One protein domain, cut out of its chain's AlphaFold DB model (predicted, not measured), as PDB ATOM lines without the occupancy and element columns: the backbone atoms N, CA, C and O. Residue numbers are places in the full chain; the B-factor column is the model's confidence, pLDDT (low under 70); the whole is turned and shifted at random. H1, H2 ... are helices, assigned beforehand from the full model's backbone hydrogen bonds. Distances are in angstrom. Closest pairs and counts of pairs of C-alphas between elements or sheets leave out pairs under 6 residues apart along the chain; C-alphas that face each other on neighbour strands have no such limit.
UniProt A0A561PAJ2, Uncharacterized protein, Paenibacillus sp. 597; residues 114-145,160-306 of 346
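AT A GLANCE: This is residues 114 to 145 and 160 to 306 of the 346 residues of an uncharacterized protein of Paenibacillus sp. 597 (UniProt A0A561PAJ2). The model is a long, thin hairpin of two helices, H3 and H4, side by side and opposite ways, with shorter pieces along the half away from its turn. H1 and H2 follow each other in a row along the first half of H3, on the side away from H4, with H2 only loosely placed there, and short H5 folds back along the last part of H4, on the side away from H3. The 179 printed residues have five named helices, in the order H1 to H5, and no named strand; the class is all helix. The whole is extended, with a radius of gyration of the C-alphas of 29.0 A, and spans 99 by 38 by 16 A.

HOW THE PARTS SIT: H1, residues 114 to 125, touches H3, residues 160 to 222, at a shallow tilt of 20 degrees, opposite ways. H1 touches H3 with residues 115 to 119 alone, and H3 touches H1 with residues 182 to 190 alone; their closest C-alphas, of Val 115 and Val 186, are 6.8 A apart. H2, residues 129 to 145, is close to H3 but not clearly touching, the C-alphas of Asn 131 and Ala 171 being the closest at 6.8 A. H3 and H4, residues 228 to 284, touch and form a helical hairpin at a shallow tilt of 16 degrees; their closest C-alphas, of Gly 198 and Ser 248, are 4.4 A apart. H4 and H5, residues 291 to 299, are also a helical hairpin, at a shallow tilt of 5 degrees. H4 touches H5 with residues 274 to 282 alone, and the closest C-alphas, of Lys 274 and Leu 298, are 6.9 A apart. H1 and H2 are apart, and so are H3 and H5. In H1, H2, H3 and H5 every O i to N i+4 pair is within hydrogen-bond range, and in H4 52 of 53 are.

IN THESE COORDINATES: H1 begins at C-alpha 114, (-29.259, 38.129, 1.310), and is 15.8 A long; H2 is 23.9 A. H3, 63 residues, runs 92.3 A to C-alpha 222 at (-20.197, 85.605, 2.205). H4, 57 residues, runs 85.0 A to C-alpha 284 at (-30.347, 3.453, 27.937). H5 is 11.4 A long and ends at C-alpha 299, (-36.448, 19.078, 36.223).

THE WHOLE: The outline is a rod, and the two C-alphas farthest apart, of His 145 and Gly 224, are 99.7 A apart. Residues 146 to 159 are not printed, and C-alphas 145 and 160 are 9.8 A apart across this cut. The links H1 to H2 and H3 to H4 are tight, and H4 to H5 is short. Residues 284 to 289, of which 284 belongs to H4, stand free. The mean pLDDT of the printed part is 73.4; residues 122 to 145, 160 to 171, 275 and 277 to 306 are under 70.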
ATOM      1  N   ASP A 114     -30.420  38.996   1.516       76.44
ATOM      2  CA  ASP A 114     -29.259  38.129   1.310       76.44
ATOM      3  C   ASP A 114     -29.159  37.092   2.428       76.44
ATOM      4  O   ASP A 114     -28.901  35.932   2.139       76.44
ATOM      5  N   VAL A 115     -29.457  37.474   3.677       75.81
ATOM      6  CA  VAL A 115     -29.537  36.533   4.807       75.81
ATOM      7  C   VAL A 115     -30.658  35.519   4.607       75.81
ATOM      8  O   VAL A 115     -30.462  34.335   4.854       75.81
ATOM      9  N   ASP A 116     -31.825  35.947   4.119       77.56
ATOM     10  CA  ASP A 116     -32.938  35.033   3.847       77.56
ATOM     11  C   ASP A 116     -32.633  34.085   2.674       77.56
ATOM     12  O   ASP A 116     -33.000  32.911   2.714       77.56
ATOM     13  N   ILE A 117     -31.940  34.562   1.637       76.62
ATOM     14  CA  ILE A 117     -31.490  33.738   0.507       76.62
ATOM     15  C   ILE A 117     -30.391  32.770   0.953       76.62
ATOM     16  O   ILE A 117     -30.433  31.603   0.578       76.62
ATOM     17  N   GLU A 118     -29.428  33.229   1.752       76.56
ATOM     18  CA  GLU A 118     -28.337  32.417   2.298       76.56
ATOM     19  C   GLU A 118     -28.872  31.369   3.275       76.56
ATOM     20  O   GLU A 118     -28.471  30.216   3.197       76.56
ATOM     21  N   SER A 119     -29.850  31.719   4.112       71.62
ATOM     22  CA  SER A 119     -30.565  30.775   4.973       71.62
ATOM     23  C   SER A 119     -31.326  29.729   4.171       71.62
ATOM     24  O   SER A 119     -31.167  28.543   4.425       71.62
ATOM     25  N   LYS A 120     -32.078  30.127   3.135       72.44
ATOM     26  CA  LYS A 120     -32.746  29.169   2.239       72.44
ATOM     27  C   LYS A 120     -31.739  28.273   1.531       72.44
ATOM     28  O   LYS A 120     -31.909  27.063   1.502       72.44
ATOM     29  N   LYS A 121     -30.660  28.844   0.993       74.19
ATOM     30  CA  LYS A 121     -29.580  28.096   0.340       74.19
ATOM     31  C   LYS A 121     -28.939  27.103   1.312       74.19
ATOM     32  O   LYS A 121     -28.737  25.953   0.937       74.19
ATOM     33  N   ASN A 122     -28.675  27.525   2.546       66.94
ATOM     34  CA  ASN A 122     -28.161  26.664   3.601       66.94
ATOM     35  C   ASN A 122     -29.187  25.612   4.005       66.94
ATOM     36  O   ASN A 122     -28.779  24.486   4.184       66.94
ATOM     37  N   GLN A 123     -30.487  25.898   4.031       64.94
ATOM     38  CA  GLN A 123     -31.536  24.905   4.278       64.94
ATOM     39  C   GLN A 123     -31.573  23.814   3.191       64.94
ATOM     40  O   GLN A 123     -31.831  22.655   3.497       64.94
ATOM     41  N   TYR A 124     -31.278  24.162   1.932       59.12
ATOM     42  CA  TYR A 124     -31.146  23.195   0.832       59.12
ATOM     43  C   TYR A 124     -29.791  22.462   0.816       59.12
ATOM     44  O   TYR A 124     -29.698  21.379   0.242       59.12
ATOM     45  N   LEU A 125     -28.740  23.048   1.404       56.25
ATOM     46  CA  LEU A 125     -27.380  22.487   1.456       56.25
ATOM     47  C   LEU A 125     -27.084  21.729   2.752       56.25
ATOM     48  O   LEU A 125     -26.218  20.856   2.752       56.25
ATOM     49  N   THR A 126     -27.765  22.050   3.855       49.84
ATOM     50  CA  THR A 126     -27.710  21.280   5.088       49.84
ATOM     51  C   THR A 126     -28.373  19.955   4.784       49.84
ATOM     52  O   THR A 126     -29.550  19.930   4.423       49.84
ATOM     53  N   PRO A 127     -27.633  18.853   4.888       49.28
ATOM     54  CA  PRO A 127     -28.135  17.562   4.507       49.28
ATOM     55  C   PRO A 127     -29.310  17.145   5.406       49.28
ATOM     56  O   PRO A 127     -29.123  16.482   6.423       49.28
ATOM     57  N   THR A 128     -30.534  17.337   4.916       49.50
ATOM     58  CA  THR A 128     -31.600  16.327   5.060       49.50
ATOM     59  C   THR A 128     -31.121  14.955   4.534       49.50
ATOM     60  O   THR A 128     -31.727  13.932   4.817       49.50
ATOM     61  N   TYR A 129     -29.979  14.926   3.832       43.62
ATOM     62  CA  TYR A 129     -29.199  13.760   3.413       43.62
ATOM     63  C   TYR A 129     -28.927  12.757   4.542       43.62
ATOM     64  O   TYR A 129     -29.026  11.562   4.305       43.62
ATOM     65  N   ASN A 130     -28.681  13.197   5.783       51.47
ATOM     66  CA  ASN A 130     -28.504  12.221   6.860       51.47
ATOM     67  C   ASN A 130     -29.833  11.598   7.275       51.47
ATOM     68  O   ASN A 130     -29.865  10.409   7.529       51.47
ATOM     69  N   ASN A 131     -30.941  12.335   7.309       53.19
ATOM     70  CA  ASN A 131     -32.201  11.740   7.747       53.19
ATOM     71  C   ASN A 131     -32.764  10.773   6.703       53.19
ATOM     72  O   ASN A 131     -33.252   9.721   7.086       53.19
ATOM     73  N   GLU A 132     -32.655  11.067   5.408       53.22
ATOM     74  CA  GLU A 132     -33.184  10.187   4.359       53.22
ATOM     75  C   GLU A 132     -32.338   8.917   4.172       53.22
ATOM     76  O   GLU A 132     -32.897   7.831   4.028       53.22
ATOM     77  N   GLU A 133     -31.004   9.012   4.254       54.97
ATOM     78  CA  GLU A 133     -30.118   7.839   4.253       54.97
ATOM     79  C   GLU A 133     -30.195   7.048   5.559       54.97
ATOM     80  O   GLU A 133     -30.200   5.819   5.517       54.97
ATOM     81  N   ILE A 134     -30.319   7.711   6.716       54.75
ATOM     82  CA  ILE A 134     -30.561   7.037   7.999       54.75
ATOM     83  C   ILE A 134     -31.923   6.338   7.964       54.75
ATOM     84  O   ILE A 134     -32.003   5.185   8.373       54.75
ATOM     85  N   LEU A 135     -32.973   6.969   7.426       56.91
ATOM     86  CA  LEU A 135     -34.290   6.349   7.258       56.91
ATOM     87  C   LEU A 135     -34.232   5.180   6.270       56.91
ATOM     88  O   LEU A 135     -34.732   4.115   6.605       56.91
ATOM     89  N   LYS A 136     -33.555   5.311   5.121       63.00
ATOM     90  CA  LYS A 136     -33.338   4.203   4.168       63.00
ATOM     91  C   LYS A 136     -32.540   3.054   4.768       63.00
ATOM     92  O   LYS A 136     -32.874   1.895   4.548       63.00
ATOM     93  N   TYR A 137     -31.478   3.354   5.510       60.78
ATOM     94  CA  TYR A 137     -30.654   2.353   6.179       60.78
ATOM     95  C   TYR A 137     -31.446   1.637   7.276       60.78
ATOM     96  O   TYR A 137     -31.314   0.428   7.445       60.78
ATOM     97  N   ILE A 138     -32.305   2.361   7.992       61.62
ATOM     98  CA  ILE A 138     -33.207   1.801   9.000       61.62
ATOM     99  C   ILE A 138     -34.281   0.932   8.343       61.62
ATOM    100  O   ILE A 138     -34.475  -0.197   8.782       61.62
ATOM    101  N   ASP A 139     -34.908   1.398   7.267       63.19
ATOM    102  CA  ASP A 139     -35.927   0.662   6.512       63.19
ATOM    103  C   ASP A 139     -35.348  -0.621   5.882       63.19
ATOM    104  O   ASP A 139     -35.927  -1.707   5.972       63.19
ATOM    105  N   TYR A 140     -34.115  -0.545   5.369       67.06
ATOM    106  CA  TYR A 140     -33.327  -1.693   4.913       67.06
ATOM    107  C   TYR A 140     -32.992  -2.671   6.054       67.06
ATOM    108  O   TYR A 140     -33.113  -3.891   5.898       67.06
ATOM    109  N   LYS A 141     -32.584  -2.165   7.223       65.00
ATOM    110  CA  LYS A 141     -32.242  -2.993   8.392       65.00
ATOM    111  C   LYS A 141     -33.476  -3.680   8.993       65.00
ATOM    112  O   LYS A 141     -33.364  -4.813   9.445       65.00
ATOM    113  N   ILE A 142     -34.645  -3.039   8.944       61.50
ATOM    114  CA  ILE A 142     -35.938  -3.618   9.344       61.50
ATOM    115  C   ILE A 142     -36.371  -4.696   8.340       61.50
ATOM    116  O   ILE A 142     -36.682  -5.820   8.737       61.50
ATOM    117  N   SER A 143     -36.297  -4.397   7.039       61.50
ATOM    118  CA  SER A 143     -36.660  -5.336   5.965       61.50
ATOM    119  C   SER A 143     -35.776  -6.591   5.950       61.50
ATOM    120  O   SER A 143     -36.264  -7.699   5.733       61.50
ATOM    121  N   SER A 144     -34.479  -6.450   6.240       57.47
ATOM    122  CA  SER A 144     -33.533  -7.578   6.301       57.47
ATOM    123  C   SER A 144     -33.652  -8.418   7.580       57.47
ATOM    124  O   SER A 144     -33.382  -9.618   7.538       57.47
ATOM    125  N   HIS A 145     -34.098  -7.841   8.702       50.91
ATOM    126  CA  HIS A 145     -34.408  -8.607   9.916       50.91
ATOM    127  C   HIS A 145     -35.718  -9.397   9.785       50.91
ATOM    128  O   HIS A 145     -35.794 -10.527  10.262       50.91
ATOM    129  N   ILE A 160     -39.997  -4.156  17.522       52.50
ATOM    130  CA  ILE A 160     -39.854  -3.485  16.225       52.50
ATOM    131  C   ILE A 160     -40.680  -2.191  16.192       52.50
ATOM    132  O   ILE A 160     -40.129  -1.143  15.853       52.50
ATOM    133  N   THR A 161     -41.939  -2.214  16.641       52.66
ATOM    134  CA  THR A 161     -42.790  -1.006  16.725       52.66
ATOM    135  C   THR A 161     -42.231   0.045  17.690       52.66
ATOM    136  O   THR A 161     -42.082   1.202  17.302       52.66
ATOM    137  N   LYS A 162     -41.782  -0.340  18.897       54.34
ATOM    138  CA  LYS A 162     -41.105   0.593  19.827       54.34
ATOM    139  C   LYS A 162     -39.813   1.182  19.253       54.34
ATOM    140  O   LYS A 162     -39.481   2.337  19.526       54.34
ATOM    141  N   SER A 163     -39.056   0.396  18.484       53.25
ATOM    142  CA  SER A 163     -37.829   0.880  17.849       53.25
ATOM    143  C   SER A 163     -38.123   1.905  16.748       53.25
ATOM    144  O   SER A 163     -37.437   2.925  16.689       53.25
ATOM    145  N   PHE A 164     -39.179   1.686  15.956       54.19
ATOM    146  CA  PHE A 164     -39.625   2.579  14.887       54.19
ATOM    147  C   PHE A 164     -40.142   3.913  15.438       54.19
ATOM    148  O   PHE A 164     -39.708   4.973  14.985       54.19
ATOM    149  N   ASP A 165     -40.956   3.879  16.495       59.47
ATOM    150  CA  ASP A 165     -41.452   5.087  17.163       59.47
ATOM    151  C   ASP A 165     -40.317   5.912  17.780       59.47
ATOM    152  O   ASP A 165     -40.291   7.137  17.663       59.47
ATOM    153  N   ALA A 166     -39.316   5.262  18.381       59.06
ATOM    154  CA  ALA A 166     -38.172   5.963  18.959       59.06
ATOM    155  C   ALA A 166     -37.223   6.555  17.899       59.06
ATOM    156  O   ALA A 166     -36.571   7.571  18.149       59.06
ATOM    157  N   ILE A 167     -37.126   5.928  16.723       62.47
ATOM    158  CA  ILE A 167     -36.374   6.447  15.573       62.47
ATOM    159  C   ILE A 167     -37.111   7.641  14.957       62.47
ATOM    160  O   ILE A 167     -36.489   8.676  14.718       62.47
ATOM    161  N   SER A 168     -38.427   7.521  14.769       66.75
ATOM    162  CA  SER A 168     -39.302   8.590  14.277       66.75
ATOM    163  C   SER A 168     -39.275   9.807  15.209       66.75
ATOM    164  O   SER A 168     -39.060  10.935  14.764       66.75
ATOM    165  N   PHE A 169     -39.341   9.579  16.526       68.44
ATOM    166  CA  PHE A 169     -39.204  10.633  17.531       68.44
ATOM    167  C   PHE A 169     -37.833  11.318  17.472       68.44
ATOM    168  O   PHE A 169     -37.762  12.544  17.477       68.44
ATOM    169  N   LYS A 170     -36.735  10.554  17.369       67.69
ATOM    170  CA  LYS A 170     -35.379  11.118  17.270       67.69
ATOM    171  C   LYS A 170     -35.199  11.954  15.997       67.69
ATOM    172  O   LYS A 170     -34.582  13.014  16.064       67.69
ATOM    173  N   ALA A 171     -35.737  11.495  14.866       69.88
ATOM    174  CA  ALA A 171     -35.689  12.216  13.596       69.88
ATOM    175  C   ALA A 171     -36.487  13.527  13.658       69.88
ATOM    176  O   ALA A 171     -35.949  14.584  13.333       69.88
ATOM    177  N   TYR A 172     -37.722  13.477  14.165       70.50
ATOM    178  CA  TYR A 172     -38.557  14.661  14.395       70.50
ATOM    179  C   TYR A 172     -37.880  15.671  15.328       70.50
ATOM    180  O   TYR A 172     -37.858  16.875  15.077       70.50
ATOM    181  N   PHE A 173     -37.271  15.171  16.400       72.38
ATOM    182  CA  PHE A 173     -36.587  15.994  17.378       72.38
ATOM    183  C   PHE A 173     -35.350  16.693  16.795       72.38
ATOM    184  O   PHE A 173     -35.128  17.885  17.029       72.38
ATOM    185  N   LEU A 174     -34.538  15.962  16.026       74.19
ATOM    186  CA  LEU A 174     -33.383  16.519  15.322       74.19
ATOM    187  C   LEU A 174     -33.804  17.588  14.309       74.19
ATOM    188  O   LEU A 174     -33.135  18.614  14.208       74.19
ATOM    189  N   ASP A 175     -34.922  17.385  13.614       73.62
ATOM    190  CA  ASP A 175     -35.461  18.367  12.674       73.62
ATOM    191  C   ASP A 175     -35.873  19.668  13.381       73.62
ATOM    192  O   ASP A 175     -35.417  20.750  13.013       73.62
ATOM    193  N   ILE A 176     -36.621  19.575  14.490       72.62
ATOM    194  CA  ILE A 176     -36.965  20.740  15.325       72.62
ATOM    195  C   ILE A 176     -35.706  21.465  15.798       72.62
ATOM    196  O   ILE A 176     -35.621  22.690  15.691       72.62
ATOM    197  N   LYS A 177     -34.719  20.727  16.316       75.31
ATOM    198  CA  LYS A 177     -33.458  21.304  16.790       75.31
ATOM    199  C   LYS A 177     -32.755  22.096  15.687       75.31
ATOM    200  O   LYS A 177     -32.360  23.236  15.932       75.31
ATOM    201  N   ASN A 178     -32.649  21.520  14.492       79.81
ATOM    202  CA  ASN A 178     -32.016  22.160  13.341       79.81
ATOM    203  C   ASN A 178     -32.781  23.418  12.906       79.81
ATOM    204  O   ASN A 178     -32.171  24.456  12.656       79.81
ATOM    205  N   VAL A 179     -34.117  23.367  12.884       79.06
ATOM    206  CA  VAL A 179     -34.959  24.530  12.563       79.06
ATOM    207  C   VAL A 179     -34.784  25.652  13.589       79.06
ATOM    208  O   VAL A 179     -34.723  26.823  13.209       79.06
ATOM    209  N   LEU A 180     -34.710  25.331  14.883       77.25
ATOM    210  CA  LEU A 180     -34.500  26.327  15.938       77.25
ATOM    211  C   LEU A 180     -33.110  26.962  15.858       77.25
ATOM    212  O   LEU A 180     -32.986  28.175  16.021       77.25
ATOM    213  N   GLU A 181     -32.084  26.157  15.593       82.44
ATOM    214  CA  GLU A 181     -30.704  26.618  15.437       82.44
ATOM    215  C   GLU A 181     -30.556  27.541  14.224       82.44
ATOM    216  O   GLU A 181     -30.033  28.649  14.352       82.44
ATOM    217  N   GLU A 182     -31.119  27.153  13.080       83.12
ATOM    218  CA  GLU A 182     -31.094  27.976  11.873       83.12
ATOM    219  C   GLU A 182     -31.884  29.278  12.060       83.12
ATOM    220  O   GLU A 182     -31.391  30.358  11.730       83.12
ATOM    221  N   LYS A 183     -33.078  29.228  12.667       79.94
ATOM    222  CA  LYS A 183     -33.847  30.448  12.965       79.94
ATOM    223  C   LYS A 183     -33.116  31.376  13.934       79.94
ATOM    224  O   LYS A 183     -33.188  32.593  13.759       79.94
ATOM    225  N   SER A 184     -32.415  30.829  14.929       83.31
ATOM    226  CA  SER A 184     -31.590  31.626  15.839       83.31
ATOM    227  C   SER A 184     -30.465  32.322  15.080       83.31
ATOM    228  O   SER A 184     -30.331  33.539  15.180       83.31
ATOM    229  N   ARG A 185     -29.721  31.569  14.259       85.00
ATOM    230  CA  ARG A 185     -28.618  32.085  13.438       85.00
ATOM    231  C   ARG A 185     -29.074  33.215  12.514       85.00
ATOM    232  O   ARG A 185     -28.426  34.254  12.441       85.00
ATOM    233  N   VAL A 186     -30.213  33.038  11.843       84.69
ATOM    234  CA  VAL A 186     -30.813  34.062  10.970       84.69
ATOM    235  C   VAL A 186     -31.204  35.309  11.753       84.69
ATOM    236  O   VAL A 186     -30.995  36.427  11.281       84.69
ATOM    237  N   SER A 187     -31.785  35.135  12.940       81.81
ATOM    238  CA  SER A 187     -32.170  36.256  13.796       81.81
ATOM    239  C   SER A 187     -30.945  37.054  14.260       81.81
ATOM    240  O   SER A 187     -30.968  38.282  14.193       81.81
ATOM    241  N   ASP A 188     -29.851  36.380  14.625       86.44
ATOM    242  CA  ASP A 188     -28.579  37.020  14.990       86.44
ATOM    243  C   ASP A 188     -27.927  37.758  13.812       86.44
ATOM    244  O   ASP A 188     -27.466  38.893  13.955       86.44
ATOM    245  N   GLU A 189     -27.926  37.161  12.617       84.50
ATOM    246  CA  GLU A 189     -27.355  37.797  11.425       84.50
ATOM    247  C   GLU A 189     -28.152  39.051  11.023       84.50
ATOM    248  O   GLU A 189     -27.576  40.101  10.722       84.50
ATOM    249  N   LYS A 190     -29.487  38.995  11.115       84.12
ATOM    250  CA  LYS A 190     -30.366  40.160  10.919       84.12
ATOM    251  C   LYS A 190     -30.136  41.243  11.969       84.12
ATOM    252  O   LYS A 190     -30.123  42.426  11.623       84.12
ATOM    253  N   ALA A 191     -29.929  40.855  13.226       83.19
ATOM    254  CA  ALA A 191     -29.595  41.783  14.295       83.19
ATOM    255  C   ALA A 191     -28.288  42.531  13.977       83.19
ATOM    256  O   ALA A 191     -28.271  43.762  13.967       83.19
ATOM    257  N   SER A 192     -27.222  41.811  13.626       85.19
ATOM    258  CA  SER A 192     -25.933  42.410  13.259       85.19
ATOM    259  C   SER A 192     -26.067  43.442  12.125       85.19
ATOM    260  O   SER A 192     -25.609  44.579  12.244       85.19
ATOM    261  N   ILE A 193     -26.823  43.111  11.071       84.25
ATOM    262  CA  ILE A 193     -27.076  44.027   9.946       84.25
ATOM    263  C   ILE A 193     -27.840  45.287  10.384       84.25
ATOM    264  O   ILE A 193     -27.566  46.382   9.881       84.25
ATOM    265  N   LEU A 194     -28.817  45.165  11.288       83.44
ATOM    266  CA  LEU A 194     -29.551  46.319  11.823       83.44
ATOM    267  C   LEU A 194     -28.664  47.225  12.657       83.44
ATOM    268  O   LEU A 194     -28.773  48.444  12.536       83.44
ATOM    269  N   LEU A 195     -27.795  46.637  13.476       85.75
ATOM    270  CA  LEU A 195     -26.858  47.377  14.308       85.75
ATOM    271  C   LEU A 195     -25.882  48.178  13.443       85.75
ATOM    272  O   LEU A 195     -25.703  49.379  13.661       85.75
ATOM    273  N   ASP A 196     -25.324  47.546  12.409       83.44
ATOM    274  CA  ASP A 196     -24.425  48.198  11.459       83.44
ATOM    275  C   ASP A 196     -25.118  49.344  10.714       83.44
ATOM    276  O   ASP A 196     -24.568  50.444  10.590       83.44
ATOM    277  N   LYS A 197     -26.356  49.128  10.247       81.38
ATOM    278  CA  LYS A 197     -27.146  50.172   9.577       81.38
ATOM    279  C   LYS A 197     -27.495  51.315  10.525       81.38
ATOM    280  O   LYS A 197     -27.269  52.468  10.168       81.38
ATOM    281  N   GLY A 198     -27.993  51.014  11.724       83.56
ATOM    282  CA  GLY A 198     -28.340  52.007  12.742       83.56
ATOM    283  C   GLY A 198     -27.145  52.885  13.108       83.56
ATOM    284  O   GLY A 198     -27.229  54.112  13.012       83.56
ATOM    285  N   THR A 199     -25.998  52.269  13.402       85.12
ATOM    286  CA  THR A 199     -24.748  52.976  13.732       85.12
ATOM    287  C   THR A 199     -24.249  53.823  12.560       85.12
ATOM    288  O   THR A 199     -23.803  54.958  12.740       85.12
ATOM    289  N   ARG A 200     -24.359  53.312  11.325       81.62
ATOM    290  CA  ARG A 200     -23.987  54.060  10.119       81.62
ATOM    291  C   ARG A 200     -24.891  55.269   9.886       81.62
ATOM    292  O   ARG A 200     -24.372  56.320   9.515       81.62
ATOM    293  N   TYR A 201     -26.200  55.150  10.114       81.62
ATOM    294  CA  TYR A 201     -27.128  56.279  10.016       81.62
ATOM    295  C   TYR A 201     -26.836  57.355  11.064       81.62
ATOM    296  O   TYR A 201     -26.738  58.515  10.676       81.62
ATOM    297  N   ALA A 202     -26.588  56.987  12.328       86.56
ATOM    298  CA  ALA A 202     -26.194  57.946  13.371       86.56
ATOM    299  C   ALA A 202     -24.903  58.683  12.993       86.56
ATOM    300  O   ALA A 202     -24.857  59.912  12.944       86.56
ATOM    301  N   ARG A 203     -23.855  57.935  12.619       85.94
ATOM    302  CA  ARG A 203     -22.568  58.520  12.212       85.94
ATOM    303  C   ARG A 203     -22.720  59.478  11.030       85.94
ATOM    304  O   ARG A 203     -22.128  60.557  11.030       85.94
ATOM    305  N   ASN A 204     -23.506  59.094  10.027       81.62
ATOM    306  CA  ASN A 204     -23.762  59.940   8.865       81.62
ATOM    307  C   ASN A 204     -24.623  61.162   9.218       81.62
ATOM    308  O   ASN A 204     -24.375  62.233   8.672       81.62
ATOM    309  N   GLY A 205     -25.588  61.026  10.132       85.19
ATOM    310  CA  GLY A 205     -26.405  62.131  10.637       85.19
ATOM    311  C   GLY A 205     -25.559  63.191  11.337       85.19
ATOM    312  O   GLY A 205     -25.647  64.369  11.000       85.19
ATOM    313  N   ILE A 206     -24.655  62.768  12.226       88.31
ATOM    314  CA  ILE A 206     -23.704  63.654  12.917       88.31
ATOM    315  C   ILE A 206     -22.790  64.362  11.912       88.31
ATOM    316  O   ILE A 206     -22.602  65.576  11.977       88.31
ATOM    317  N   PHE A 207     -22.250  63.623  10.940       85.56
ATOM    318  CA  PHE A 207     -21.388  64.198   9.909       85.56
ATOM    319  C   PHE A 207     -22.129  65.220   9.030       85.56
ATOM    320  O   PHE A 207     -21.615  66.309   8.773       85.56
ATOM    321  N   PHE A 208     -23.359  64.902   8.620       86.19
ATOM    322  CA  PHE A 208     -24.236  65.809   7.880       86.19
ATOM    323  C   PHE A 208     -24.534  67.088   8.672       86.19
ATOM    324  O   PHE A 208     -24.483  68.185   8.111       86.19
ATOM    325  N   TYR A 209     -24.789  66.965   9.976       88.38
ATOM    326  CA  TYR A 209     -25.048  68.107  10.849       88.38
ATOM    327  C   TYR A 209     -23.840  69.049  10.934       88.38
ATOM    328  O   TYR A 209     -23.982  70.253  10.719       88.38
ATOM    329  N   ILE A 210     -22.634  68.502  11.137       86.94
ATOM    330  CA  ILE A 210     -21.389  69.286  11.177       86.94
ATOM    331  C   ILE A 210     -21.147  70.007   9.844       86.94
ATOM    332  O   ILE A 210     -20.885  71.210   9.837       86.94
ATOM    333  N   ILE A 211     -21.274  69.304   8.712       84.44
ATOM    334  CA  ILE A 211     -21.116  69.918   7.384       84.44
ATOM    335  C   ILE A 211     -22.121  71.044   7.190       84.44
ATOM    336  O   ILE A 211     -21.761  72.108   6.688       84.44
ATOM    337  N   THR A 212     -23.372  70.835   7.594       85.44
ATOM    338  CA  THR A 212     -24.404  71.842   7.369       85.44
ATOM    339  C   THR A 212     -24.165  73.093   8.210       85.44
ATOM    340  O   THR A 212     -24.339  74.198   7.700       85.44
ATOM    341  N   ILE A 213     -23.675  72.954   9.448       88.00
ATOM    342  CA  ILE A 213     -23.219  74.102  10.244       88.00
ATOM    343  C   ILE A 213     -22.124  74.860   9.490       88.00
ATOM    344  O   ILE A 213     -22.243  76.068   9.316       88.00
ATOM    345  N   ILE A 214     -21.094  74.169   8.995       86.25
ATOM    346  CA  ILE A 214     -19.985  74.802   8.263       86.25
ATOM    347  C   ILE A 214     -20.494  75.549   7.021       86.25
ATOM    348  O   ILE A 214     -20.110  76.696   6.799       86.25
ATOM    349  N   ILE A 215     -21.392  74.939   6.240       84.88
ATOM    350  CA  ILE A 215     -21.995  75.570   5.055       84.88
ATOM    351  C   ILE A 215     -22.729  76.857   5.445       84.88
ATOM    352  O   ILE A 215     -22.524  77.887   4.805       84.88
ATOM    353  N   TRP A 216     -23.543  76.828   6.503       85.75
ATOM    354  CA  TRP A 216     -24.267  78.017   6.955       85.75
ATOM    355  C   TRP A 216     -23.343  79.106   7.509       85.75
ATOM    356  O   TRP A 216     -23.592  80.283   7.258       85.75
ATOM    357  N   GLN A 217     -22.253  78.739   8.188       84.31
ATOM    358  CA  GLN A 217     -21.237  79.693   8.650       84.31
ATOM    359  C   GLN A 217     -20.550  80.397   7.469       84.31
ATOM    360  O   GLN A 217     -20.426  81.622   7.462       84.31
ATOM    361  N   ILE A 218     -20.178  79.647   6.428       82.75
ATOM    362  CA  ILE A 218     -19.590  80.212   5.204       82.75
ATOM    363  C   ILE A 218     -20.610  81.098   4.475       82.75
ATOM    364  O   ILE A 218     -20.279  82.206   4.058       82.75
ATOM    365  N   ALA A 219     -21.862  80.649   4.351       80.00
ATOM    366  CA  ALA A 219     -22.917  81.402   3.672       80.00
ATOM    367  C   ALA A 219     -23.229  82.738   4.368       80.00
ATOM    368  O   ALA A 219     -23.429  83.753   3.691       80.00
ATOM    369  N   ALA A 220     -23.235  82.753   5.705       82.44
ATOM    370  CA  ALA A 220     -23.419  83.963   6.500       82.44
ATOM    371  C   ALA A 220     -22.246  84.942   6.335       82.44
ATOM    372  O   ALA A 220     -22.471  86.147   6.210       82.44
ATOM    373  N   TRP A 221     -21.014  84.425   6.270       82.38
ATOM    374  CA  TRP A 221     -19.817  85.235   6.039       82.38
ATOM    375  C   TRP A 221     -19.812  85.876   4.642       82.38
ATOM    376  O   TRP A 221     -19.597  87.079   4.519       82.38
ATOM    377  N   VAL A 222     -20.144  85.110   3.596       82.00
ATOM    378  CA  VAL A 222     -20.197  85.605   2.205       82.00
ATOM    379  C   VAL A 222     -21.340  86.600   1.984       82.00
ATOM    380  O   VAL A 222     -21.202  87.541   1.209       82.00
ATOM    381  N   SER A 223     -22.473  86.424   2.667       79.69
ATOM    382  CA  SER A 223     -23.649  87.286   2.480       79.69
ATOM    383  C   SER A 223     -23.567  88.630   3.212       79.69
ATOM    384  O   SER A 223     -24.529  89.399   3.156       79.69
ATOM    385  N   GLY A 224     -22.453  88.914   3.898       80.12
ATOM    386  CA  GLY A 224     -22.223  90.177   4.601       80.12
ATOM    387  C   GLY A 224     -23.103  90.384   5.838       80.12
ATOM    388  O   GLY A 224     -23.261  91.517   6.283       80.12
ATOM    389  N   GLY A 225     -23.703  89.319   6.386       76.44
ATOM    390  CA  GLY A 225     -24.551  89.401   7.578       76.44
ATOM    391  C   GLY A 225     -25.633  88.323   7.670       76.44
ATOM    392  O   GLY A 225     -25.925  87.600   6.713       76.44
ATOM    393  N   PHE A 226     -26.250  88.222   8.850       77.88
ATOM    394  CA  PHE A 226     -27.274  87.225   9.154       77.88
ATOM    395  C   PHE A 226     -28.653  87.703   8.681       77.88
ATOM    396  O   PHE A 226     -29.262  88.588   9.280       77.88
ATOM    397  N   LYS A 227     -29.148  87.128   7.582       83.75
ATOM    398  CA  LYS A 227     -30.487  87.416   7.057       83.75
ATOM    399  C   LYS A 227     -31.535  86.472   7.667       83.75
ATOM    400  O   LYS A 227     -31.226  85.302   7.904       83.75
ATOM    401  N   PRO A 228     -32.793  86.916   7.863       79.50
ATOM    402  CA  PRO A 228     -33.844  86.089   8.462       79.50
ATOM    403  C   PRO A 228     -34.162  84.814   7.662       79.50
ATOM    404  O   PRO A 228     -34.607  83.823   8.232       79.50
ATOM    405  N   GLN A 229     -33.869  84.782   6.358       79.25
ATOM    406  CA  GLN A 229     -34.034  83.592   5.516       79.25
ATOM    407  C   GLN A 229     -33.141  82.416   5.959       79.25
ATOM    408  O   GLN A 229     -33.529  81.261   5.794       79.25
ATOM    409  N   PHE A 230     -31.978  82.683   6.564       82.38
ATOM    410  CA  PHE A 230     -31.070  81.633   7.043       82.38
ATOM    411  C   PHE A 230     -31.632  80.866   8.239       82.38
ATOM    412  O   PHE A 230     -31.339  79.683   8.398       82.38
ATOM    413  N   ILE A 231     -32.502  81.495   9.029       84.44
ATOM    414  CA  ILE A 231     -33.153  80.862  10.182       84.44
ATOM    415  C   ILE A 231     -34.027  79.697   9.714       84.44
ATOM    416  O   ILE A 231     -33.937  78.604  10.265       84.44
ATOM    417  N   PHE A 232     -34.808  79.887   8.645       81.62
ATOM    418  CA  PHE A 232     -35.638  78.821   8.076       81.62
ATOM    419  C   PHE A 232     -34.797  77.658   7.533       81.62
ATOM    420  O   PHE A 232     -35.162  76.495   7.709       81.62
ATOM    421  N   GLY A 233     -33.647  77.960   6.924       80.25
ATOM    422  CA  GLY A 233     -32.710  76.949   6.434       80.25
ATOM    423  C   GLY A 233     -32.056  76.135   7.555       80.25
ATOM    424  O   GLY A 233     -31.987  74.908   7.465       80.25
ATOM    425  N   ILE A 234     -31.640  76.800   8.637       86.00
ATOM    426  CA  ILE A 234     -31.064  76.146   9.820       86.00
ATOM    427  C   ILE A 234     -32.109  75.259  10.499       86.00
ATOM    428  O   ILE A 234     -31.841  74.084  10.734       86.00
ATOM    429  N   VAL A 235     -33.322  75.774  10.734       87.12
ATOM    430  CA  VAL A 235     -34.413  75.010  11.363       87.12
ATOM    431  C   VAL A 235     -34.785  73.777  10.535       87.12
ATOM    432  O   VAL A 235     -34.947  72.692  11.093       87.12
ATOM    433  N   SER A 236     -34.870  73.909   9.207       83.56
ATOM    434  CA  SER A 236     -35.163  72.781   8.311       83.56
ATOM    435  C   SER A 236     -34.078  71.698   8.372       83.56
ATOM    436  O   SER A 236     -34.383  70.508   8.485       83.56
ATOM    437  N   CYS A 237     -32.799  72.093   8.397       83.12
ATOM    438  CA  CYS A 237     -31.696  71.146   8.559       83.12
ATOM    439  C   CYS A 237     -31.703  70.467   9.939       83.12
ATOM    440  O   CYS A 237     -31.526  69.252  10.022       83.12
ATOM    441  N   SER A 238     -31.957  71.217  11.014       88.12
ATOM    442  CA  SER A 238     -32.073  70.657  12.364       88.12
ATOM    443  C   SER A 238     -33.206  69.633  12.460       88.12
ATOM    444  O   SER A 238     -33.027  68.580  13.068       88.12
ATOM    445  N   PHE A 239     -34.347  69.886  11.812       86.81
ATOM    446  CA  PHE A 239     -35.442  68.917  11.749       86.81
ATOM    447  C   PHE A 239     -35.043  67.646  10.985       86.81
ATOM    448  O   PHE A 239     -35.296  66.535  11.451       86.81
ATOM    449  N   MET A 240     -34.363  67.792   9.845       86.31
ATOM    450  CA  MET A 240     -33.838  66.656   9.081       86.31
ATOM    451  C   MET A 240     -32.818  65.835   9.887       86.31
ATOM    452  O   MET A 240     -32.841  64.608   9.825       86.31
ATOM    453  N   PHE A 241     -31.959  66.486  10.675       88.69
ATOM    454  CA  PHE A 241     -31.037  65.804  11.586       88.69
ATOM    455  C   PHE A 241     -31.786  64.970  12.636       88.69
ATOM    456  O   PHE A 241     -31.509  63.779  12.771       88.69
ATOM    457  N   ILE A 242     -32.787  65.555  13.306       88.88
ATOM    458  CA  ILE A 242     -33.636  64.838  14.275       88.88
ATOM    459  C   ILE A 242     -34.310  63.627  13.619       88.88
ATOM    460  O   ILE A 242     -34.377  62.553  14.214       88.88
ATOM    461  N   PHE A 243     -34.779  63.770  12.379       88.56
ATOM    462  CA  PHE A 243     -35.404  62.675  11.643       88.56
ATOM    463  C   PHE A 243     -34.435  61.514  11.362       88.56
ATOM    464  O   PHE A 243     -34.799  60.349  11.531       88.56
ATOM    465  N   ILE A 244     -33.191  61.806  10.970       86.75
ATOM    466  CA  ILE A 244     -32.160  60.776  10.750       86.75
ATOM    467  C   ILE A 244     -31.806  60.071  12.066       86.75
ATOM    468  O   ILE A 244     -31.675  58.845  12.087       86.75
ATOM    469  N   GLU A 245     -31.705  60.820  13.164       89.31
ATOM    470  CA  GLU A 245     -31.416  60.262  14.488       89.31
ATOM    471  C   GLU A 245     -32.548  59.349  14.970       89.31
ATOM    472  O   GLU A 245     -32.311  58.248  15.468       89.31
ATOM    473  N   PHE A 246     -33.797  59.750  14.723       89.50
ATOM    474  CA  PHE A 246     -34.962  58.920  14.998       89.50
ATOM    475  C   PHE A 246     -34.928  57.598  14.218       89.50
ATOM    476  O   PHE A 246     -35.188  56.541  14.792       89.50
ATOM    477  N   LEU A 247     -34.561  57.626  12.932       87.38
ATOM    478  CA  LEU A 247     -34.391  56.402  12.142       87.38
ATOM    479  C   LEU A 247     -33.268  55.517  12.695       87.38
ATOM    480  O   LEU A 247     -33.433  54.300  12.766       87.38
ATOM    481  N   SER A 248     -32.144  56.104  13.116       85.56
ATOM    482  CA  SER A 248     -31.060  55.348  13.750       85.56
ATOM    483  C   SER A 248     -31.525  54.666  15.042       85.56
ATOM    484  O   SER A 248     -31.358  53.452  15.196       85.56
ATOM    485  N   ALA A 249     -32.197  55.408  15.926       87.12
ATOM    486  CA  ALA A 249     -32.768  54.879  17.161       87.12
ATOM    487  C   ALA A 249     -33.808  53.779  16.890       87.12
ATOM    488  O   ALA A 249     -33.843  52.760  17.583       87.12
ATOM    489  N   TRP A 250     -34.620  53.937  15.844       88.06
ATOM    490  CA  TRP A 250     -35.564  52.915  15.403       88.06
ATOM    491  C   TRP A 250     -34.859  51.617  14.984       88.06
ATOM    492  O   TRP A 250     -35.278  50.530  15.392       88.06
ATOM    493  N   PHE A 251     -33.761  51.702  14.227       82.94
ATOM    494  CA  PHE A 251     -32.967  50.526  13.859       82.94
ATOM    495  C   PHE A 251     -32.337  49.841  15.076       82.94
ATOM    496  O   PHE A 251     -32.365  48.613  15.154       82.94
ATOM    497  N   LEU A 252     -31.841  50.605  16.054       82.94
ATOM    498  CA  LEU A 252     -31.318  50.054  17.310       82.94
ATOM    499  C   LEU A 252     -32.408  49.357  18.135       82.94
ATOM    500  O   LEU A 252     -32.172  48.296  18.718       82.94
ATOM    501  N   ARG A 253     -33.629  49.903  18.139       84.25
ATOM    502  CA  ARG A 253     -34.786  49.258  18.770       84.25
ATOM    503  C   ARG A 253     -35.129  47.932  18.093       84.25
ATOM    504  O   ARG A 253     -35.386  46.947  18.783       84.25
ATOM    505  N   GLN A 254     -35.122  47.888  16.760       80.44
ATOM    506  CA  GLN A 254     -35.349  46.645  16.023       80.44
ATOM    507  C   GLN A 254     -34.230  45.627  16.257       80.44
ATOM    508  O   GLN A 254     -34.527  44.454  16.461       80.44
ATOM    509  N   TYR A 255     -32.968  46.064  16.282       86.19
ATOM    510  CA  TYR A 255     -31.824  45.215  16.621       86.19
ATOM    511  C   TYR A 255     -32.065  44.470  17.937       86.19
ATOM    512  O   TYR A 255     -31.987  43.243  17.962       86.19
ATOM    513  N   ARG A 256     -32.448  45.196  18.997       83.19
ATOM    514  CA  ARG A 256     -32.725  44.595  20.307       83.19
ATOM    515  C   ARG A 256     -33.802  43.511  20.220       83.19
ATOM    516  O   ARG A 256     -33.594  42.418  20.725       83.19
ATOM    517  N   HIS A 257     -34.891  43.763  19.496       81.88
ATOM    518  CA  HIS A 257     -35.952  42.771  19.301       81.88
ATOM    519  C   HIS A 257     -35.456  41.482  18.610       81.88
ATOM    520  O   HIS A 257     -35.873  40.381  18.975       81.88
ATOM    521  N   PHE A 258     -34.572  41.588  17.611       81.56
ATOM    522  CA  PHE A 258     -33.997  40.410  16.947       81.56
ATOM    523  C   PHE A 258     -33.021  39.636  17.848       81.56
ATOM    524  O   PHE A 258     -33.020  38.407  17.797       81.56
ATOM    525  N   VAL A 259     -32.259  40.322  18.706       83.31
ATOM    526  CA  VAL A 259     -31.403  39.681  19.727       83.31
ATOM    527  C   VAL A 259     -32.238  38.988  20.806       83.31
ATOM    528  O   VAL A 259     -31.935  37.870  21.223       83.31
ATOM    529  N   ASP A 260     -33.330  39.612  21.244       80.81
ATOM    530  CA  ASP A 260     -34.247  39.000  22.208       80.81
ATOM    531  C   ASP A 260     -34.883  37.735  21.613       80.81
ATOM    532  O   ASP A 260     -34.998  36.706  22.284       80.81
ATOM    533  N   THR A 261     -35.235  37.784  20.324       80.19
ATOM    534  CA  THR A 261     -35.794  36.643  19.587       80.19
ATOM    535  C   THR A 261     -34.782  35.507  19.431       80.19
ATOM    536  O   THR A 261     -35.136  34.355  19.684       80.19
ATOM    537  N   SER A 262     -33.531  35.789  19.052       80.06
ATOM    538  CA  SER A 262     -32.498  34.749  18.942       80.06
ATOM    539  C   SER A 262     -32.208  34.117  20.299       80.06
ATOM    540  O   SER A 262     -32.216  32.894  20.434       80.06
ATOM    541  N   THR A 263     -32.095  34.938  21.345       81.19
ATOM    542  CA  THR A 263     -31.895  34.446  22.708       81.19
ATOM    543  C   THR A 263     -33.069  33.580  23.162       81.19
ATOM    544  O   THR A 263     -32.858  32.521  23.754       81.19
ATOM    545  N   TYR A 264     -34.311  33.968  22.858       79.00
ATOM    546  CA  TYR A 264     -35.489  33.141  23.128       79.00
ATOM    547  C   TYR A 264     -35.429  31.795  22.391       79.00
ATOM    548  O   TYR A 264     -35.666  30.754  23.001       79.00
ATOM    549  N   LEU A 265     -35.055  31.782  21.109       78.62
ATOM    550  CA  LEU A 265     -34.909  30.543  20.339       78.62
ATOM    551  C   LEU A 265     -33.827  29.623  20.921       78.62
ATOM    552  O   LEU A 265     -34.053  28.418  21.027       78.62
ATOM    553  N   ILE A 266     -32.699  30.174  21.382       81.00
ATOM    554  CA  ILE A 266     -31.642  29.419  22.077       81.00
ATOM    555  C   ILE A 266     -32.158  28.844  23.401       81.00
ATOM    556  O   ILE A 266     -31.900  27.676  23.703       81.00
ATOM    557  N   LYS A 267     -32.927  29.622  24.175       80.00
ATOM    558  CA  LYS A 267     -33.568  29.137  25.409       80.00
ATOM    559  C   LYS A 267     -34.467  27.942  25.115       80.00
ATOM    560  O   LYS A 267     -34.310  26.895  25.741       80.00
ATOM    561  N   VAL A 268     -35.352  28.068  24.130       76.38
ATOM    562  CA  VAL A 268     -36.256  26.988  23.723       76.38
ATOM    563  C   VAL A 268     -35.453  25.767  23.253       76.38
ATOM    564  O   VAL A 268     -35.713  24.662  23.722       76.38
ATOM    565  N   LYS A 269     -34.406  25.950  22.438       80.06
ATOM    566  CA  LYS A 269     -33.506  24.864  22.013       80.06
ATOM    567  C   LYS A 269     -32.852  24.155  23.201       80.06
ATOM    568  O   LYS A 269     -32.801  22.933  23.206       80.06
ATOM    569  N   SER A 270     -32.385  24.890  24.210       76.25
ATOM    570  CA  SER A 270     -31.762  24.297  25.404       76.25
ATOM    571  C   SER A 270     -32.736  23.429  26.211       76.25
ATOM    572  O   SER A 270     -32.355  22.372  26.707       76.25
ATOM    573  N   ILE A 271     -34.006  23.842  26.290       74.88
ATOM    574  CA  ILE A 271     -35.083  23.081  26.934       74.88
ATOM    575  C   ILE A 271     -35.369  21.811  26.135       74.88
ATOM    576  O   ILE A 271     -35.465  20.730  26.708       74.88
ATOM    577  N   PHE A 272     -35.446  21.924  24.809       73.19
ATOM    578  CA  PHE A 272     -35.546  20.767  23.932       73.19
ATOM    579  C   PHE A 272     -34.358  19.819  24.168       73.19
ATOM    580  O   PHE A 272     -34.585  18.666  24.535       73.19
ATOM    581  N   ASP A 273     -33.112  20.262  23.979       74.19
ATOM    582  CA  ASP A 273     -31.910  19.423  24.126       74.19
ATOM    583  C   ASP A 273     -31.904  18.681  25.481       74.19
ATOM    584  O   ASP A 273     -31.558  17.500  25.548       74.19
ATOM    585  N   LYS A 274     -32.387  19.333  26.546       71.88
ATOM    586  CA  LYS A 274     -32.605  18.736  27.869       71.88
ATOM    587  C   LYS A 274     -33.633  17.596  27.847       71.88
ATOM    588  O   LYS A 274     -33.338  16.521  28.361       71.88
ATOM    589  N   TYR A 275     -34.807  17.786  27.241       69.50
ATOM    590  CA  TYR A 275     -35.816  16.726  27.100       69.50
ATOM    591  C   TYR A 275     -35.309  15.532  26.289       69.50
ATOM    592  O   TYR A 275     -35.550  14.392  26.680       69.50
ATOM    593  N   LEU A 276     -34.572  15.767  25.199       70.88
ATOM    594  CA  LEU A 276     -33.958  14.677  24.440       70.88
ATOM    595  C   LEU A 276     -32.967  13.894  25.301       70.88
ATOM    596  O   LEU A 276     -32.970  12.668  25.252       70.88
ATOM    597  N   LEU A 277     -32.152  14.585  26.102       69.62
ATOM    598  CA  LEU A 277     -31.211  13.940  27.014       69.62
ATOM    599  C   LEU A 277     -31.937  13.047  28.030       69.62
ATOM    600  O   LEU A 277     -31.510  11.919  28.248       69.62
ATOM    601  N   VAL A 278     -33.056  13.516  28.602       66.62
ATOM    602  CA  VAL A 278     -33.898  12.712  29.510       66.62
ATOM    603  C   VAL A 278     -34.426  11.467  28.804       66.62
ATOM    604  O   VAL A 278     -34.341  10.374  29.356       66.62
ATOM    605  N   VAL A 279     -34.955  11.614  27.588       67.06
ATOM    606  CA  VAL A 279     -35.522  10.492  26.824       67.06
ATOM    607  C   VAL A 279     -34.445   9.478  26.432       67.06
ATOM    608  O   VAL A 279     -34.681   8.276  26.532       67.06
ATOM    609  N   LEU A 280     -33.265   9.933  26.005       69.06
ATOM    610  CA  LEU A 280     -32.139   9.052  25.678       69.06
ATOM    611  C   LEU A 280     -31.629   8.318  26.920       69.06
ATOM    612  O   LEU A 280     -31.450   7.106  26.871       69.06
ATOM    613  N   TYR A 281     -31.485   9.028  28.041       67.25
ATOM    614  CA  TYR A 281     -31.061   8.443  29.310       67.25
ATOM    615  C   TYR A 281     -32.064   7.400  29.827       67.25
ATOM    616  O   TYR A 281     -31.678   6.296  30.192       67.25
ATOM    617  N   ALA A 282     -33.365   7.706  29.773       64.44
ATOM    618  CA  ALA A 282     -34.431   6.779  30.154       64.44
ATOM    619  C   ALA A 282     -34.524   5.546  29.237       64.44
ATOM    620  O   ALA A 282     -35.090   4.530  29.632       64.44
ATOM    621  N   LYS A 283     -34.000   5.637  28.008       65.12
ATOM    622  CA  LYS A 283     -33.954   4.527  27.052       65.12
ATOM    623  C   LYS A 283     -32.710   3.646  27.225       65.12
ATOM    624  O   LYS A 283     -32.786   2.462  26.928       65.12
ATOM    625  N   GLU A 284     -31.582   4.207  27.660       65.75
ATOM    626  CA  GLU A 284     -30.347   3.453  27.937       65.75
ATOM    627  C   GLU A 284     -30.374   2.746  29.302       65.75
ATOM    628  O   GLU A 284     -29.742   1.703  29.463       65.75
ATOM    629  N   ASP A 285     -31.128   3.274  30.269       64.56
ATOM    630  CA  ASP A 285     -31.260   2.705  31.610       64.56
ATOM    631  C   ASP A 285     -32.512   1.808  31.695       64.56
ATOM    632  O   ASP A 285     -33.554   2.211  32.214       64.56
ATOM    633  N   GLU A 286     -32.433   0.571  31.180       55.81
ATOM    634  CA  GLU A 286     -33.457  -0.488  31.347       55.81
ATOM    635  C   GLU A 286     -33.557  -0.998  32.808       55.81
ATOM    636  O   GLU A 286     -33.590  -2.194  33.097       55.81
ATOM    637  N   GLY A 287     -33.653  -0.069  33.758       56.00
ATOM    638  CA  GLY A 287     -33.982  -0.319  35.150       56.00
ATOM    639  C   GLY A 287     -32.780  -0.320  36.087       56.00
ATOM    640  O   GLY A 287     -32.196  -1.370  36.345       56.00
ATOM    641  N   LYS A 288     -32.518   0.825  36.732       54.00
ATOM    642  CA  LYS A 288     -32.305   0.935  38.192       54.00
ATOM    643  C   LYS A 288     -32.057   2.382  38.617       54.00
ATOM    644  O   LYS A 288     -30.958   2.875  38.441       54.00
ATOM    645  N   VAL A 289     -33.019   2.974  39.338       52.09
ATOM    646  CA  VAL A 289     -32.848   3.852  40.532       52.09
ATOM    647  C   VAL A 289     -31.962   5.127  40.408       52.09
ATOM    648  O   VAL A 289     -32.010   5.987  41.283       52.09
ATOM    649  N   ALA A 290     -31.228   5.346  39.315       49.53
ATOM    650  CA  ALA A 290     -30.471   6.563  39.009       49.53
ATOM    651  C   ALA A 290     -31.354   7.658  38.377       49.53
ATOM    652  O   ALA A 290     -30.997   8.841  38.409       49.53
ATOM    653  N   SER A 291     -32.540   7.255  37.901       55.16
ATOM    654  CA  SER A 291     -33.625   8.086  37.373       55.16
ATOM    655  C   SER A 291     -33.900   9.315  38.243       55.16
ATOM    656  O   SER A 291     -33.681  10.427  37.785       55.16
ATOM    657  N   ASP A 292     -34.271   9.168  39.519       59.03
ATOM    658  CA  ASP A 292     -34.855  10.285  40.282       59.03
ATOM    659  C   ASP A 292     -33.907  11.465  40.522       59.03
ATOM    660  O   ASP A 292     -34.343  12.615  40.533       59.03
ATOM    661  N   LYS A 293     -32.601  11.226  40.699       57.50
ATOM    662  CA  LYS A 293     -31.629  12.317  40.901       57.50
ATOM    663  C   LYS A 293     -31.344  13.063  39.604       57.50
ATOM    664  O   LYS A 293     -31.322  14.291  39.612       57.50
ATOM    665  N   ILE A 294     -31.149  12.344  38.502       59.75
ATOM    666  CA  ILE A 294     -30.904  12.938  37.183       59.75
ATOM    667  C   ILE A 294     -32.176  13.622  36.685       59.75
ATOM    668  O   ILE A 294     -32.116  14.777  36.287       59.75
ATOM    669  N   PHE A 295     -33.344  13.004  36.846       57.84
ATOM    670  CA  PHE A 295     -34.636  13.631  36.573       57.84
ATOM    671  C   PHE A 295     -34.859  14.875  37.433       57.84
ATOM    672  O   PHE A 295     -35.391  15.853  36.930       57.84
ATOM    673  N   LYS A 296     -34.413  14.899  38.698       63.25
ATOM    674  CA  LYS A 296     -34.489  16.084  39.570       63.25
ATOM    675  C   LYS A 296     -33.579  17.222  39.098       63.25
ATOM    676  O   LYS A 296     -34.059  18.346  38.987       63.25
ATOM    677  N   TYR A 297     -32.320  16.944  38.745       60.12
ATOM    678  CA  TYR A 297     -31.417  17.950  38.157       60.12
ATOM    679  C   TYR A 297     -31.872  18.401  36.757       60.12
ATOM    680  O   TYR A 297     -31.728  19.568  36.398       60.12
ATOM    681  N   LEU A 298     -32.490  17.510  35.973       57.31
ATOM    682  CA  LEU A 298     -33.103  17.843  34.688       57.31
ATOM    683  C   LEU A 298     -34.532  18.416  34.797       57.31
ATOM    684  O   LEU A 298     -35.035  18.961  33.818       57.31
ATOM    685  N   SER A 299     -35.173  18.387  35.961       56.16
ATOM    686  CA  SER A 299     -36.448  19.078  36.223       56.16
ATOM    687  C   SER A 299     -36.234  20.469  36.807       56.16
ATOM    688  O   SER A 299     -37.140  21.295  36.768       56.16
ATOM    689  N   GLU A 300     -35.034  20.757  37.313       63.72
ATOM    690  CA  GLU A 300     -34.690  22.080  37.817       63.72
ATOM    691  C   GLU A 300     -34.714  23.097  36.667       63.72
ATOM    692  O   GLU A 300     -34.079  22.902  35.625       63.72
ATOM    693  N   GLU A 301     -35.513  24.153  36.816       56.59
ATOM    694  CA  GLU A 301     -35.697  25.182  35.796       56.59
ATOM    695  C   GLU A 301     -34.342  25.813  35.451       56.59
ATOM    696  O   GLU A 301     -33.594  26.235  36.337       56.59
ATOM    697  N   ILE A 302     -34.000  25.868  34.159       63.16
ATOM    698  CA  ILE A 302     -32.774  26.545  33.734       63.16
ATOM    699  C   ILE A 302     -32.988  28.033  34.010       63.16
ATOM    700  O   ILE A 302     -33.718  28.708  33.283       63.16
ATOM    701  N   LYS A 303     -32.356  28.535  35.075       60.28
ATOM    702  CA  LYS A 303     -32.350  29.955  35.430       60.28
ATOM    703  C   LYS A 303     -31.527  30.718  34.403       60.28
ATOM    704  O   LYS A 303     -30.332  30.946  34.574       60.28
ATOM    705  N   TRP A 304     -32.172  31.087  33.309       60.19
ATOM    706  CA  TRP A 304     -31.608  32.046  32.377       60.19
ATOM    707  C   TRP A 304     -31.609  33.436  33.021       60.19
ATOM    708  O   TRP A 304     -32.574  33.774  33.704       60.19
ATOM    709  N   PRO A 305     -30.583  34.274  32.790       62.06
ATOM    710  CA  PRO A 305     -30.666  35.677  33.165       62.06
ATOM    711  C   PRO A 305     -31.902  36.302  32.500       62.06
ATOM    712  O   PRO A 305     -32.094  36.208  31.280       62.06
ATOM    713  N   ASP A 306     -32.780  36.880  33.320       53.69
ATOM    714  CA  ASP A 306     -33.987  37.554  32.853       53.69
ATOM    715  C   ASP A 306     -33.604  38.806  32.063       53.69
ATOM    716  O   ASP A 306     -33.139  39.808  32.604       53.69
TER     717      ASP A 306